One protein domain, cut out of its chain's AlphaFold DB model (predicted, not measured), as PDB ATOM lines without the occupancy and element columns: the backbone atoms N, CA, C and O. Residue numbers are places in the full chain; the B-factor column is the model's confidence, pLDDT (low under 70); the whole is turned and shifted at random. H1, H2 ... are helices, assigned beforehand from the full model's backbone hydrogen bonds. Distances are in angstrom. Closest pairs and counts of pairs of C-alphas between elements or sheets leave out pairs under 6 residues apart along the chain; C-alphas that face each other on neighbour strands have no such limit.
ATOM      1  N   SER A  89      52.837  14.084  -9.498       54.53
ATOM      2  CA  SER A  89      52.042  13.461 -10.564       54.53
ATOM      3  C   SER A  89      50.718  14.173 -10.850       54.53
ATOM      4  O   SER A  89      50.199  14.095 -11.956       54.53
ATOM      5  N   SER A  90      50.203  14.933  -9.887       56.34
ATOM      6  CA  SER A  90      49.026  15.784 -10.022       56.34
ATOM      7  C   SER A  90      49.190  16.994 -10.946       56.34
ATOM      8  O   SER A  90      48.203  17.397 -11.548       56.34
ATOM      9  N   GLU A  91      50.374  17.603 -11.052       60.78
ATOM     10  CA  GLU A  91      50.569  18.847 -11.821       60.78
ATOM     11  C   GLU A  91      50.567  18.573 -13.329       60.78
ATOM     12  O   GLU A  91      49.848  19.237 -14.070       60.78
ATOM     13  N   ILE A  92      51.257  17.520 -13.771       58.44
ATOM     14  CA  ILE A  92      51.287  17.088 -15.179       58.44
ATOM     15  C   ILE A  92      49.918  16.544 -15.607       58.44
ATOM     16  O   ILE A  92      49.399  16.886 -16.671       58.44
ATOM     17  N   VAL A  93      49.283  15.730 -14.752       64.25
ATOM     18  CA  VAL A  93      47.920  15.225 -14.993       64.25
ATOM     19  C   VAL A  93      46.915  16.381 -15.032       64.25
ATOM     20  O   VAL A  93      46.036  16.399 -15.893       64.25
ATOM     21  N   GLY A  94      47.075  17.371 -14.150       70.88
ATOM     22  CA  GLY A  94      46.257  18.579 -14.106       70.88
ATOM     23  C   GLY A  94      46.416  19.452 -15.348       70.88
ATOM     24  O   GLY A  94      45.410  19.845 -15.935       70.88
ATOM     25  N   ALA A  95      47.650  19.703 -15.793       74.00
ATOM     26  CA  ALA A  95      47.939  20.477 -16.999       74.00
ATOM     27  C   ALA A  95      47.321  19.824 -18.245       74.00
ATOM     28  O   ALA A  95      46.568  20.468 -18.974       74.00
ATOM     29  N   ARG A  96      47.516  18.510 -18.422       69.06
ATOM     30  CA  ARG A  96      46.929  17.756 -19.540       69.06
ATOM     31  C   ARG A  96      45.402  17.741 -19.507       69.06
ATOM     32  O   ARG A  96      44.755  17.863 -20.550       69.06
ATOM     33  N   ALA A  97      44.811  17.566 -18.324       80.06
ATOM     34  CA  ALA A  97      43.364  17.627 -18.163       80.06
ATOM     35  C   ALA A  97      42.837  19.022 -18.525       80.06
ATOM     36  O   ALA A  97      41.868  19.121 -19.276       80.06
ATOM     37  N   ALA A  98      43.508  20.085 -18.073       84.38
ATOM     38  CA  ALA A  98      43.146  21.464 -18.381       84.38
ATOM     39  C   ALA A  98      43.231  21.768 -19.884       84.38
ATOM     40  O   ALA A  98      42.292  22.331 -20.446       84.38
ATOM     41  N   GLU A  99      44.300  21.352 -20.564       82.31
ATOM     42  CA  GLU A  99      44.426  21.540 -22.012       82.31
ATOM     43  C   GLU A  99      43.383  20.754 -22.800       82.31
ATOM     44  O   GLU A  99      42.760  21.286 -23.721       82.31
ATOM     45  N   THR A 100      43.137  19.504 -22.404       85.12
ATOM     46  CA  THR A 100      42.115  18.666 -23.039       85.12
ATOM     47  C   THR A 100      40.731  19.291 -22.882       85.12
ATOM     48  O   THR A 100      39.982  19.375 -23.855       85.12
ATOM     49  N   LEU A 101      40.403  19.785 -21.685       88.31
ATOM     50  CA  LEU A 101      39.135  20.452 -21.409       88.31
ATOM     51  C   LEU A 101      38.987  21.752 -22.204       88.31
ATOM     52  O   LEU A 101      37.961  21.955 -22.851       88.31
ATOM     53  N   LYS A 102      40.029  22.589 -22.243       88.56
ATOM     54  CA  LYS A 102      40.054  23.836 -23.023       88.56
ATOM     55  C   LYS A 102      39.891  23.582 -24.523       88.56
ATOM     56  O   LYS A 102      39.184  24.314 -25.215       88.56
ATOM     57  N   ARG A 103      40.530  22.529 -25.041       89.19
ATOM     58  CA  ARG A 103      40.377  22.098 -26.434       89.19
ATOM     59  C   ARG A 103      38.946  21.642 -26.716       89.19
ATOM     60  O   ARG A 103      38.354  22.102 -27.686       89.19
ATOM     61  N   MET A 104      38.373  20.793 -25.864       88.62
ATOM     62  CA  MET A 104      36.998  20.309 -26.029       88.62
ATOM     63  C   MET A 104      35.955  21.425 -25.929       88.62
ATOM     64  O   MET A 104      34.967  21.395 -26.663       88.62
ATOM     65  N   GLU A 105      36.186  22.417 -25.069       90.69
ATOM     66  CA  GLU A 105      35.359  23.620 -24.980       90.69
ATOM     67  C   GLU A 105      35.402  24.415 -26.289       90.69
ATOM     68  O   GLU A 105      34.358  24.719 -26.865       90.69
ATOM     69  N   LYS A 106      36.603  24.676 -26.822       90.38
ATOM     70  CA  LYS A 106      36.783  25.371 -28.106       90.38
ATOM     71  C   LYS A 106      36.163  24.608 -29.282       90.38
ATOM     72  O   LYS A 106      35.640  25.225 -30.204       90.38
ATOM     73  N   GLU A 107      36.229  23.279 -29.257       91.31
ATOM     74  CA  GLU A 107      35.618  22.391 -30.254       91.31
ATOM     75  C   GLU A 107      34.086  22.271 -30.095       91.31
ATOM     76  O   GLU A 107      33.443  21.634 -30.927       91.31
ATOM     77  N   GLY A 108      33.480  22.853 -29.049       89.75
ATOM     78  CA  GLY A 108      32.037  22.757 -28.793       89.75
ATOM     79  C   GLY A 108      31.566  21.338 -28.461       89.75
ATOM     80  O   GLY A 108      30.416  20.988 -28.714       89.75
ATOM     81  N   ARG A 109      32.460  20.495 -27.928       89.56
ATOM     82  CA  ARG A 109      32.197  19.074 -27.634       89.56
ATOM     83  C   ARG A 109      31.685  18.821 -26.220       89.56
ATOM     84  O   ARG A 109      31.406  17.674 -25.890       89.56
ATOM     85  N   LEU A 110      31.606  19.859 -25.394       90.56
ATOM     86  CA  LEU A 110      31.054  19.781 -24.046       90.56
ATOM     87  C   LEU A 110      29.550  20.044 -24.099       90.56
ATOM     88  O   LEU A 110      29.114  21.045 -24.666       90.56
ATOM     89  N   ALA A 111      28.753  19.175 -23.477       88.50
ATOM     90  CA  ALA A 111      27.307  19.380 -23.389       88.50
ATOM     91  C   ALA A 111      26.921  20.556 -22.469       88.50
ATOM     92  O   ALA A 111      25.806  21.075 -22.549       88.50
ATOM     93  N   ARG A 112      27.819  20.958 -21.562       90.06
ATOM     94  CA  ARG A 112      27.635  22.055 -20.597       90.06
ATOM     95  C   ARG A 112      28.862  22.971 -20.581       90.06
ATOM     96  O   ARG A 112      29.899  22.638 -21.145       90.06
ATOM     97  N   GLY A 113      28.756  24.122 -19.918       90.19
ATOM     98  CA  GLY A 113      29.911  24.998 -19.699       90.19
ATOM     99  C   GLY A 113      30.972  24.319 -18.828       90.19
ATOM    100  O   GLY A 113      30.628  23.568 -17.914       90.19
ATOM    101  N   ILE A 114      32.250  24.604 -19.087       89.50
ATOM    102  CA  ILE A 114      33.386  23.973 -18.395       89.50
ATOM    103  C   ILE A 114      33.317  24.134 -16.868       89.50
ATOM    104  O   ILE A 114      33.577  23.187 -16.128       89.50
ATOM    105  N   GLU A 115      32.830  25.285 -16.398       90.44
ATOM    106  CA  GLU A 115      32.626  25.593 -14.978       90.44
ATOM    107  C   GLU A 115      31.681  24.605 -14.279       90.44
ATOM    108  O   GLU A 115      31.864  24.293 -13.103       90.44
ATOM    109  N   SER A 116      30.690  24.060 -14.997       90.88
ATOM    110  CA  SER A 116      29.775  23.052 -14.444       90.88
ATOM    111  C   SER A 116      30.477  21.727 -14.153       90.88
ATOM    112  O   SER A 116      30.098  21.043 -13.208       90.88
ATOM    113  N   TYR A 117      31.496  21.370 -14.938       90.44
ATOM    114  CA  TYR A 117      32.305  20.176 -14.697       90.44
ATOM    115  C   TYR A 117      33.339  20.434 -13.596       90.44
ATOM    116  O   TYR A 117      33.521  19.599 -12.720       90.44
ATOM    117  N   LEU A 118      33.995  21.598 -13.592       90.00
ATOM    118  CA  LEU A 118      35.018  21.923 -12.589       90.00
ATOM    119  C   LEU A 118      34.446  22.131 -11.181       90.00
ATOM    120  O   LEU A 118      35.136  21.871 -10.197       90.00
ATOM    121  N   SER A 119      33.182  22.547 -11.078       91.25
ATOM    122  CA  SER A 119      32.463  22.661  -9.802       91.25
ATOM    123  C   SER A 119      32.042  21.305  -9.218       91.25
ATOM    124  O   SER A 119      31.564  21.240  -8.086       91.25
ATOM    125  N   ASP A 120      32.187  20.223  -9.980       92.31
ATOM    126  CA  ASP A 120      31.721  18.895  -9.613       92.31
ATOM    127  C   ASP A 120      32.841  18.049  -8.993       92.31
ATOM    128  O   ASP A 120      33.784  17.611  -9.656       92.31
ATOM    129  N   GLY A 121      32.718  17.780  -7.692       90.06
ATOM    130  CA  GLY A 121      33.710  17.011  -6.944       90.06
ATOM    131  C   GLY A 121      33.899  15.577  -7.448       90.06
ATOM    132  O   GLY A 121      35.020  15.068  -7.396       90.06
ATOM    133  N   GLU A 122      32.850  14.930  -7.964       90.88
ATOM    134  CA  GLU A 122      32.953  13.567  -8.508       90.88
ATOM    135  C   GLU A 122      33.741  13.572  -9.814       90.88
ATOM    136  O   GLU A 122      34.630  12.746 -10.017       90.88
ATOM    137  N   PHE A 123      33.487  14.564 -10.665       92.00
ATOM    138  CA  PHE A 123      34.239  14.756 -11.898       92.00
ATOM    139  C   PHE A 123      35.733  14.989 -11.625       92.00
ATOM    140  O   PHE A 123      36.587  14.363 -12.258       92.00
ATOM    141  N   LEU A 124      36.071  15.814 -10.628       89.19
ATOM    142  CA  LEU A 124      37.464  16.031 -10.221       89.19
ATOM    143  C   LEU A 124      38.139  14.746  -9.708       89.19
ATOM    144  O   LEU A 124      39.338  14.558  -9.919       89.19
ATOM    145  N   GLN A 125      37.397  13.847  -9.053       87.31
ATOM    146  CA  GLN A 125      37.923  12.532  -8.671       87.31
ATOM    147  C   GLN A 125      38.159  11.635  -9.887       87.31
ATOM    148  O   GLN A 125      39.199  10.980  -9.952       87.31
ATOM    149  N   MET A 126      37.251  11.644 -10.868       84.81
ATOM    150  CA  MET A 126      37.434  10.905 -12.122       84.81
ATOM    151  C   MET A 126      38.686  11.380 -12.864       84.81
ATOM    152  O   MET A 126      39.498  10.554 -13.270       84.81
ATOM    153  N   LEU A 127      38.925  12.692 -12.956       85.19
ATOM    154  CA  LEU A 127      40.125  13.244 -13.605       85.19
ATOM    155  C   LEU A 127      41.448  12.769 -12.987       85.19
ATOM    156  O   LEU A 127      42.469  12.743 -13.670       85.19
ATOM    157  N   ARG A 128      41.453  12.376 -11.708       81.75
ATOM    158  CA  ARG A 128      42.642  11.803 -11.054       81.75
ATOM    159  C   ARG A 128      42.903  10.352 -11.451       81.75
ATOM    160  O   ARG A 128      44.018   9.874 -11.275       81.75
ATOM    161  N   GLN A 129      41.880   9.648 -11.923       79.69
ATOM    162  CA  GLN A 129      41.917   8.209 -12.187       79.69
ATOM    163  C   GLN A 129      41.892   7.882 -13.682       79.69
ATOM    164  O   GLN A 129      42.296   6.791 -14.074       79.69
ATOM    165  N   MET A 130      41.409   8.799 -14.523       81.75
ATOM    166  CA  MET A 130      41.216   8.559 -15.948       81.75
ATOM    167  C   MET A 130      41.377   9.824 -16.806       81.75
ATOM    168  O   MET A 130      41.303  10.940 -16.292       81.75
ATOM    169  N   PRO A 131      41.566   9.671 -18.133       78.56
ATOM    170  CA  PRO A 131      41.667  10.803 -19.050       78.56
ATOM    171  C   PRO A 131      40.392  11.657 -19.099       78.56
ATOM    172  O   PRO A 131      39.278  11.133 -19.045       78.56
ATOM    173  N   ALA A 132      40.562  12.967 -19.313       82.50
ATOM    174  CA  ALA A 132      39.471  13.944 -19.314       82.50
ATOM    175  C   ALA A 132      38.340  13.615 -20.301       82.50
ATOM    176  O   ALA A 132      37.171  13.714 -19.939       82.50
ATOM    177  N   GLU A 133      38.659  13.142 -21.511       83.81
ATOM    178  CA  GLU A 133      37.623  12.782 -22.491       83.81
ATOM    179  C   GLU A 133      36.711  11.647 -22.005       83.81
ATOM    180  O   GLU A 133      35.519  11.639 -22.310       83.81
ATOM    181  N   LEU A 134      37.262  10.676 -21.266       82.06
ATOM    182  CA  LEU A 134      36.489   9.558 -20.732       82.06
ATOM    183  C   LEU A 134      35.643  10.006 -19.538       82.06
ATOM    184  O   LEU A 134      34.457   9.684 -19.489       82.06
ATOM    185  N   ALA A 135      36.230  10.799 -18.636       87.88
ATOM    186  CA  ALA A 135      35.529  11.367 -17.486       87.88
ATOM    187  C   ALA A 135      34.305  12.192 -17.918       87.88
ATOM    188  O   ALA A 135      33.229  12.047 -17.344       87.88
ATOM    189  N   ILE A 136      34.436  13.001 -18.975       91.31
ATOM    190  CA  ILE A 136      33.328  13.802 -19.520       91.31
ATOM    191  C   ILE A 136      32.214  12.901 -20.045       91.31
ATOM    192  O   ILE A 136      31.062  13.091 -19.670       91.31
ATOM    193  N   ARG A 137      32.541  11.888 -20.857       89.19
ATOM    194  CA  ARG A 137      31.528  10.973 -21.416       89.19
ATOM    195  C   ARG A 137      30.756  10.241 -20.325       89.19
ATOM    196  O   ARG A 137      29.539  10.116 -20.424       89.19
ATOM    197  N   ILE A 138      31.460   9.751 -19.303       90.38
ATOM    198  CA  ILE A 138      30.832   9.072 -18.167       90.38
ATOM    199  C   ILE A 138      29.922  10.051 -17.432       90.38
ATOM    200  O   ILE A 138      28.748   9.749 -17.226       90.38
ATOM    201  N   ARG A 139      30.417  11.253 -17.117       92.12
ATOM    202  CA  ARG A 139      29.639  12.222 -16.349       92.12
ATOM    203  C   ARG A 139      28.407  12.735 -17.093       92.12
ATOM    204  O   ARG A 139      27.336  12.886 -16.508       92.12
ATOM    205  N   GLU A 140      28.524  12.954 -18.395       91.62
ATOM    206  CA  GLU A 140      27.392  13.322 -19.245       91.62
ATOM    207  C   GLU A 140      26.341  12.212 -19.308       91.62
ATOM    208  O   GLU A 140      25.144  12.492 -19.203       91.62
ATOM    209  N   ALA A 141      26.771  10.953 -19.420       89.19
ATOM    210  CA  ALA A 141      25.870   9.807 -19.391       89.19
ATOM    211  C   ALA A 141      25.156   9.673 -18.036       89.19
ATOM    212  O   ALA A 141      23.951   9.414 -17.998       89.19
ATOM    213  N   GLU A 142      25.866   9.897 -16.928       90.50
ATOM    214  CA  GLU A 142      25.288   9.905 -15.581       90.50
ATOM    215  C   GLU A 142      24.240  11.004 -15.422       90.50
ATOM    216  O   GLU A 142      23.123  10.728 -14.987       90.50
ATOM    217  N   TRP A 143      24.544  12.234 -15.838       91.19
ATOM    218  CA  TRP A 143      23.577  13.327 -15.785       91.19
ATOM    219  C   TRP A 143      22.356  13.085 -16.670       91.19
ATOM    220  O   TRP A 143      21.243  13.437 -16.276       91.19
ATOM    221  N   ALA A 144      22.534  12.481 -17.845       88.69
ATOM    222  CA  ALA A 144      21.417  12.100 -18.700       88.69
ATOM    223  C   ALA A 144      20.539  11.027 -18.031       88.69
ATOM    224  O   ALA A 144      19.309  11.125 -18.054       88.69
ATOM    225  N   ALA A 145      21.156  10.029 -17.394       86.75
ATOM    226  CA  ALA A 145      20.444   8.987 -16.661       86.75
ATOM    227  C   ALA A 145      19.700   9.550 -15.441       86.75
ATOM    228  O   ALA A 145      18.552   9.180 -15.194       86.75
ATOM    229  N   GLU A 146      20.324  10.465 -14.706       86.56
ATOM    230  CA  GLU A 146      19.734  11.129 -13.548       86.56
ATOM    231  C   GLU A 146      18.555  12.019 -13.956       86.56
ATOM    232  O   GLU A 146      17.471  11.932 -13.380       86.56
ATOM    233  N   GLY A 147      18.706  12.796 -15.033       80.44
ATOM    234  CA  GLY A 147      17.605  13.563 -15.618       80.44
ATOM    235  C   GLY A 147      16.423  12.675 -16.018       80.44
ATOM    236  O   GLY A 147      15.273  12.992 -15.709       80.44
ATOM    237  N   ALA A 148      16.688  11.518 -16.633       78.12
ATOM    238  CA  ALA A 148      15.646  10.564 -17.005       78.12
ATOM    239  C   ALA A 148      14.950   9.928 -15.788       78.12
ATOM    240  O   ALA A 148      13.736   9.714 -15.821       78.12
ATOM    241  N   LYS A 149      15.687   9.624 -14.713       78.50
ATOM    242  CA  LYS A 149      15.112   9.100 -13.462       78.50
ATOM    243  C   LYS A 149      14.221  10.131 -12.779       78.50
ATOM    244  O   LYS A 149      13.102   9.794 -12.403       78.50
ATOM    245  N   ASN A 150      14.681  11.375 -12.675       75.44
ATOM    246  CA  ASN A 150      13.918  12.447 -12.040       75.44
ATOM    247  C   ASN A 150      12.628  12.747 -12.810       75.44
ATOM    248  O   ASN A 150      11.559  12.784 -12.207       75.44
ATOM    249  N   ALA A 151      12.684  12.793 -14.146       71.38
ATOM    250  CA  ALA A 151      11.488  12.942 -14.978       71.38
ATOM    251  C   ALA A 151      10.468  11.802 -14.780       71.38
ATOM    252  O   ALA A 151       9.261  12.044 -14.763       71.38
ATOM    253  N   ARG A 152      10.935  10.556 -14.609       69.75
ATOM    254  CA  ARG A 152      10.057   9.413 -14.302       69.75
ATOM    255  C   ARG A 152       9.440   9.535 -12.912       69.75
ATOM    256  O   ARG A 152       8.229   9.408 -12.790       69.75
ATOM    257  N   SER A 153      10.249   9.840 -11.899       75.19
ATOM    258  CA  SER A 153       9.791  10.039 -10.519       75.19
ATOM    259  C   SER A 153       8.744  11.155 -10.417       75.19
ATOM    260  O   SER A 153       7.733  11.000  -9.735       75.19
ATOM    261  N   ASP A 154       8.949  12.277 -11.103       76.69
ATOM    262  CA  ASP A 154       7.995  13.387 -11.082       76.69
ATOM    263  C   ASP A 154       6.700  13.040 -11.829       76.69
ATOM    264  O   ASP A 154       5.612  13.353 -11.345       76.69
ATOM    265  N   GLY A 155       6.791  12.304 -12.941       75.50
ATOM    266  CA  GLY A 155       5.617  11.756 -13.623       75.50
ATOM    267  C   GLY A 155       4.828  10.761 -12.760       75.50
ATOM    268  O   GLY A 155       3.596  10.782 -12.751       75.50
ATOM    269  N   GLU A 156       5.517   9.917 -11.991       80.56
ATOM    270  CA  GLU A 156       4.891   8.997 -11.036       80.56
ATOM    271  C   GLU A 156       4.193   9.750  -9.898       80.56
ATOM    272  O   GLU A 156       3.056   9.425  -9.544       80.56
ATOM    273  N   ARG A 157       4.830  10.792  -9.352       77.12
ATOM    274  CA  ARG A 157       4.231  11.648  -8.317       77.12
ATOM    275  C   ARG A 157       2.979  12.359  -8.821       77.12
ATOM    276  O   ARG A 157       1.958  12.302  -8.136       77.12
ATOM    277  N   ASP A 158       3.023  12.943 -10.017       82.94
ATOM    278  CA  ASP A 158       1.867  13.594 -10.651       82.94
ATOM    279  C   ASP A 158       0.715  12.597 -10.888       82.94
ATOM    280  O   ASP A 158      -0.452  12.884 -10.604       82.94
ATOM    281  N   ALA A 159       1.021  11.373 -11.331       77.88
ATOM    282  CA  ALA A 159       0.015  10.327 -11.500       77.88
ATOM    283  C   ALA A 159      -0.646   9.926 -10.167       77.88
ATOM    284  O   ALA A 159      -1.870   9.772 -10.099       77.88
ATOM    285  N   ILE A 160       0.141   9.788  -9.096       81.69
ATOM    286  CA  ILE A 160      -0.369   9.484  -7.753       81.69
ATOM    287  C   ILE A 160      -1.219  10.641  -7.218       81.69
ATOM    288  O   ILE A 160      -2.282  10.395  -6.642       81.69
ATOM    289  N   GLU A 161      -0.801  11.890  -7.415       83.81
ATOM    290  CA  GLU A 161      -1.568  13.070  -7.008       83.81
ATOM    291  C   GLU A 161      -2.927  13.122  -7.718       83.81
ATOM    292  O   GLU A 161      -3.964  13.271  -7.067       83.81
ATOM    293  N   LYS A 162      -2.956  12.852  -9.030       82.62
ATOM    294  CA  LYS A 162      -4.201  12.730  -9.806       82.62
ATOM    295  C   LYS A 162      -5.109  11.611  -9.293       82.62
ATOM    296  O   LYS A 162      -6.328  11.784  -9.260       82.62
ATOM    297  N   LEU A 163      -4.557  10.469  -8.881       81.19
ATOM    298  CA  LEU A 163      -5.341   9.376  -8.292       81.19
ATOM    299  C   LEU A 163      -5.904   9.744  -6.915       81.19
ATOM    300  O   LEU A 163      -7.077   9.474  -6.654       81.19
ATOM    301  N   LYS A 164      -5.117  10.405  -6.059       81.12
ATOM    302  CA  LYS A 164      -5.592  10.912  -4.762       81.12
ATOM    303  C   LYS A 164      -6.698  11.951  -4.938       81.12
ATOM    304  O   LYS A 164      -7.715  11.859  -4.259       81.12
ATOM    305  N   ALA A 165      -6.554  12.872  -5.894       78.31
ATOM    306  CA  ALA A 165      -7.594  13.843  -6.225       78.31
ATOM    307  C   ALA A 165      -8.898  13.152  -6.662       78.31
ATOM    308  O   ALA A 165      -9.977  13.549  -6.233       78.31
ATOM    309  N   ARG A 166      -8.814  12.065  -7.443       72.88
ATOM    310  CA  ARG A 166      -9.987  11.261  -7.839       72.88
ATOM    311  C   ARG A 166     -10.626  10.491  -6.683       72.88
ATOM    312  O   ARG A 166     -11.834  10.306  -6.705       72.88
ATOM    313  N   GLN A 167      -9.846  10.037  -5.705       71.31
ATOM    314  CA  GLN A 167     -10.370   9.373  -4.504       71.31
ATOM    315  C   GLN A 167     -10.988  10.356  -3.502       71.31
ATOM    316  O   GLN A 167     -11.891   9.979  -2.763       71.31
ATOM    317  N   ALA A 168     -10.509  11.603  -3.479       72.69
ATOM    318  CA  ALA A 168     -11.080  12.681  -2.674       72.69
ATOM    319  C   ALA A 168     -12.384  13.241  -3.269       72.69
ATOM    320  O   ALA A 168     -13.152  13.892  -2.559       72.69
TER     321      ALA A 168
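AT A GLANCE: This is residues 89 to 168 of the 203 residues of an uncharacterized protein of Clostridium sp. CAG:226 (UniProt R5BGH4). One long helix, H4, has its first residues in a small compact head and sticks out from it as a long free arm, residues 141 to 168. The head is made of H1, H2, H3 and the beginning of H4: H1 stands steeply across the beginning of H4, H3 folds back on H4 as a hairpin, and the short H2 sits beside H3. The printed part has 80 residues with four named helices, in the order H1, H2, H3, H4, and no named strand; its class is all helix. The whole is extended, with a radius of gyration of the C-alphas of 18.7 A, and spans 64 by 25 by 17 A, the arm making the length.

IN THESE COORDINATES: H1 covers residues 89 to 106, 26.1 A from first to last C-alpha, and begins at C-alpha 89 at (52.042, 13.461, -10.564). H2 is residues 114 to 118. H3 is residues 121 to 129, 13.1 A long, beginning at C-alpha 121 at (33.710, 17.011, -6.944). H4 covers residues 132 to 168, 53.2 A long, and ends at C-alpha 168 at (-11.080, 12.681, -2.674).

HOW THE PARTS SIT: H3 is the hub, touching the three other helices. H1 and H3 only just touch, with 3 pairs of C-alphas within 8 A, through residues 90 to 97 of H1 alone; the closest C-alphas are those of Ala 97 and Leu 127, 7.1 A apart. They run opposite ways at a steep tilt of 65 degrees. H2 and H3 touch only at the corner by their link, and only just, with 3 pairs of C-alphas within 8 A; the closest, of Tyr 117 and Phe 123, are 6.4 A apart. H3 and H4 form a helical hairpin: they run opposite ways at a shallow tilt of 33 degrees, only just short of steep, and touch through residues 135 to 139 of H4 alone, the closest C-alphas being those of Met 126 and Ala 135, 5.7 A apart. Residues 97 to 101 of H1 touch residues 132 to 133 of H4; the closest C-alphas are those of Ala 97 and Ala 132, 5.5 A apart, and the two helices run the same way at a steep tilt of 67 degrees. H1 and H2 are close but not clearly touching, with the C-alphas of Glu 105 and Ile 114 closest at 6.9 A. H2 and H4 are only just apart, their closest C-alphas 8.1 A from each other. In H1, H2 and H4 every O i to N i+4 pair is within hydrogen-bond range; in H3 3 of 5 are.

THE WHOLE: The two C-alphas farthest apart are those of Ile 92 and Ala 168, 63.8 A. Without residues 141 to 168, the body of 52 residues spans 29 by 20 by 17 A. The printed part has no cut. The links H2 to H3 and H3 to H4 are tight, and H1 to H2 is short. The mean pLDDT of the printed part is 82.6; residues 89 to 93, 96 and 152 are under 70.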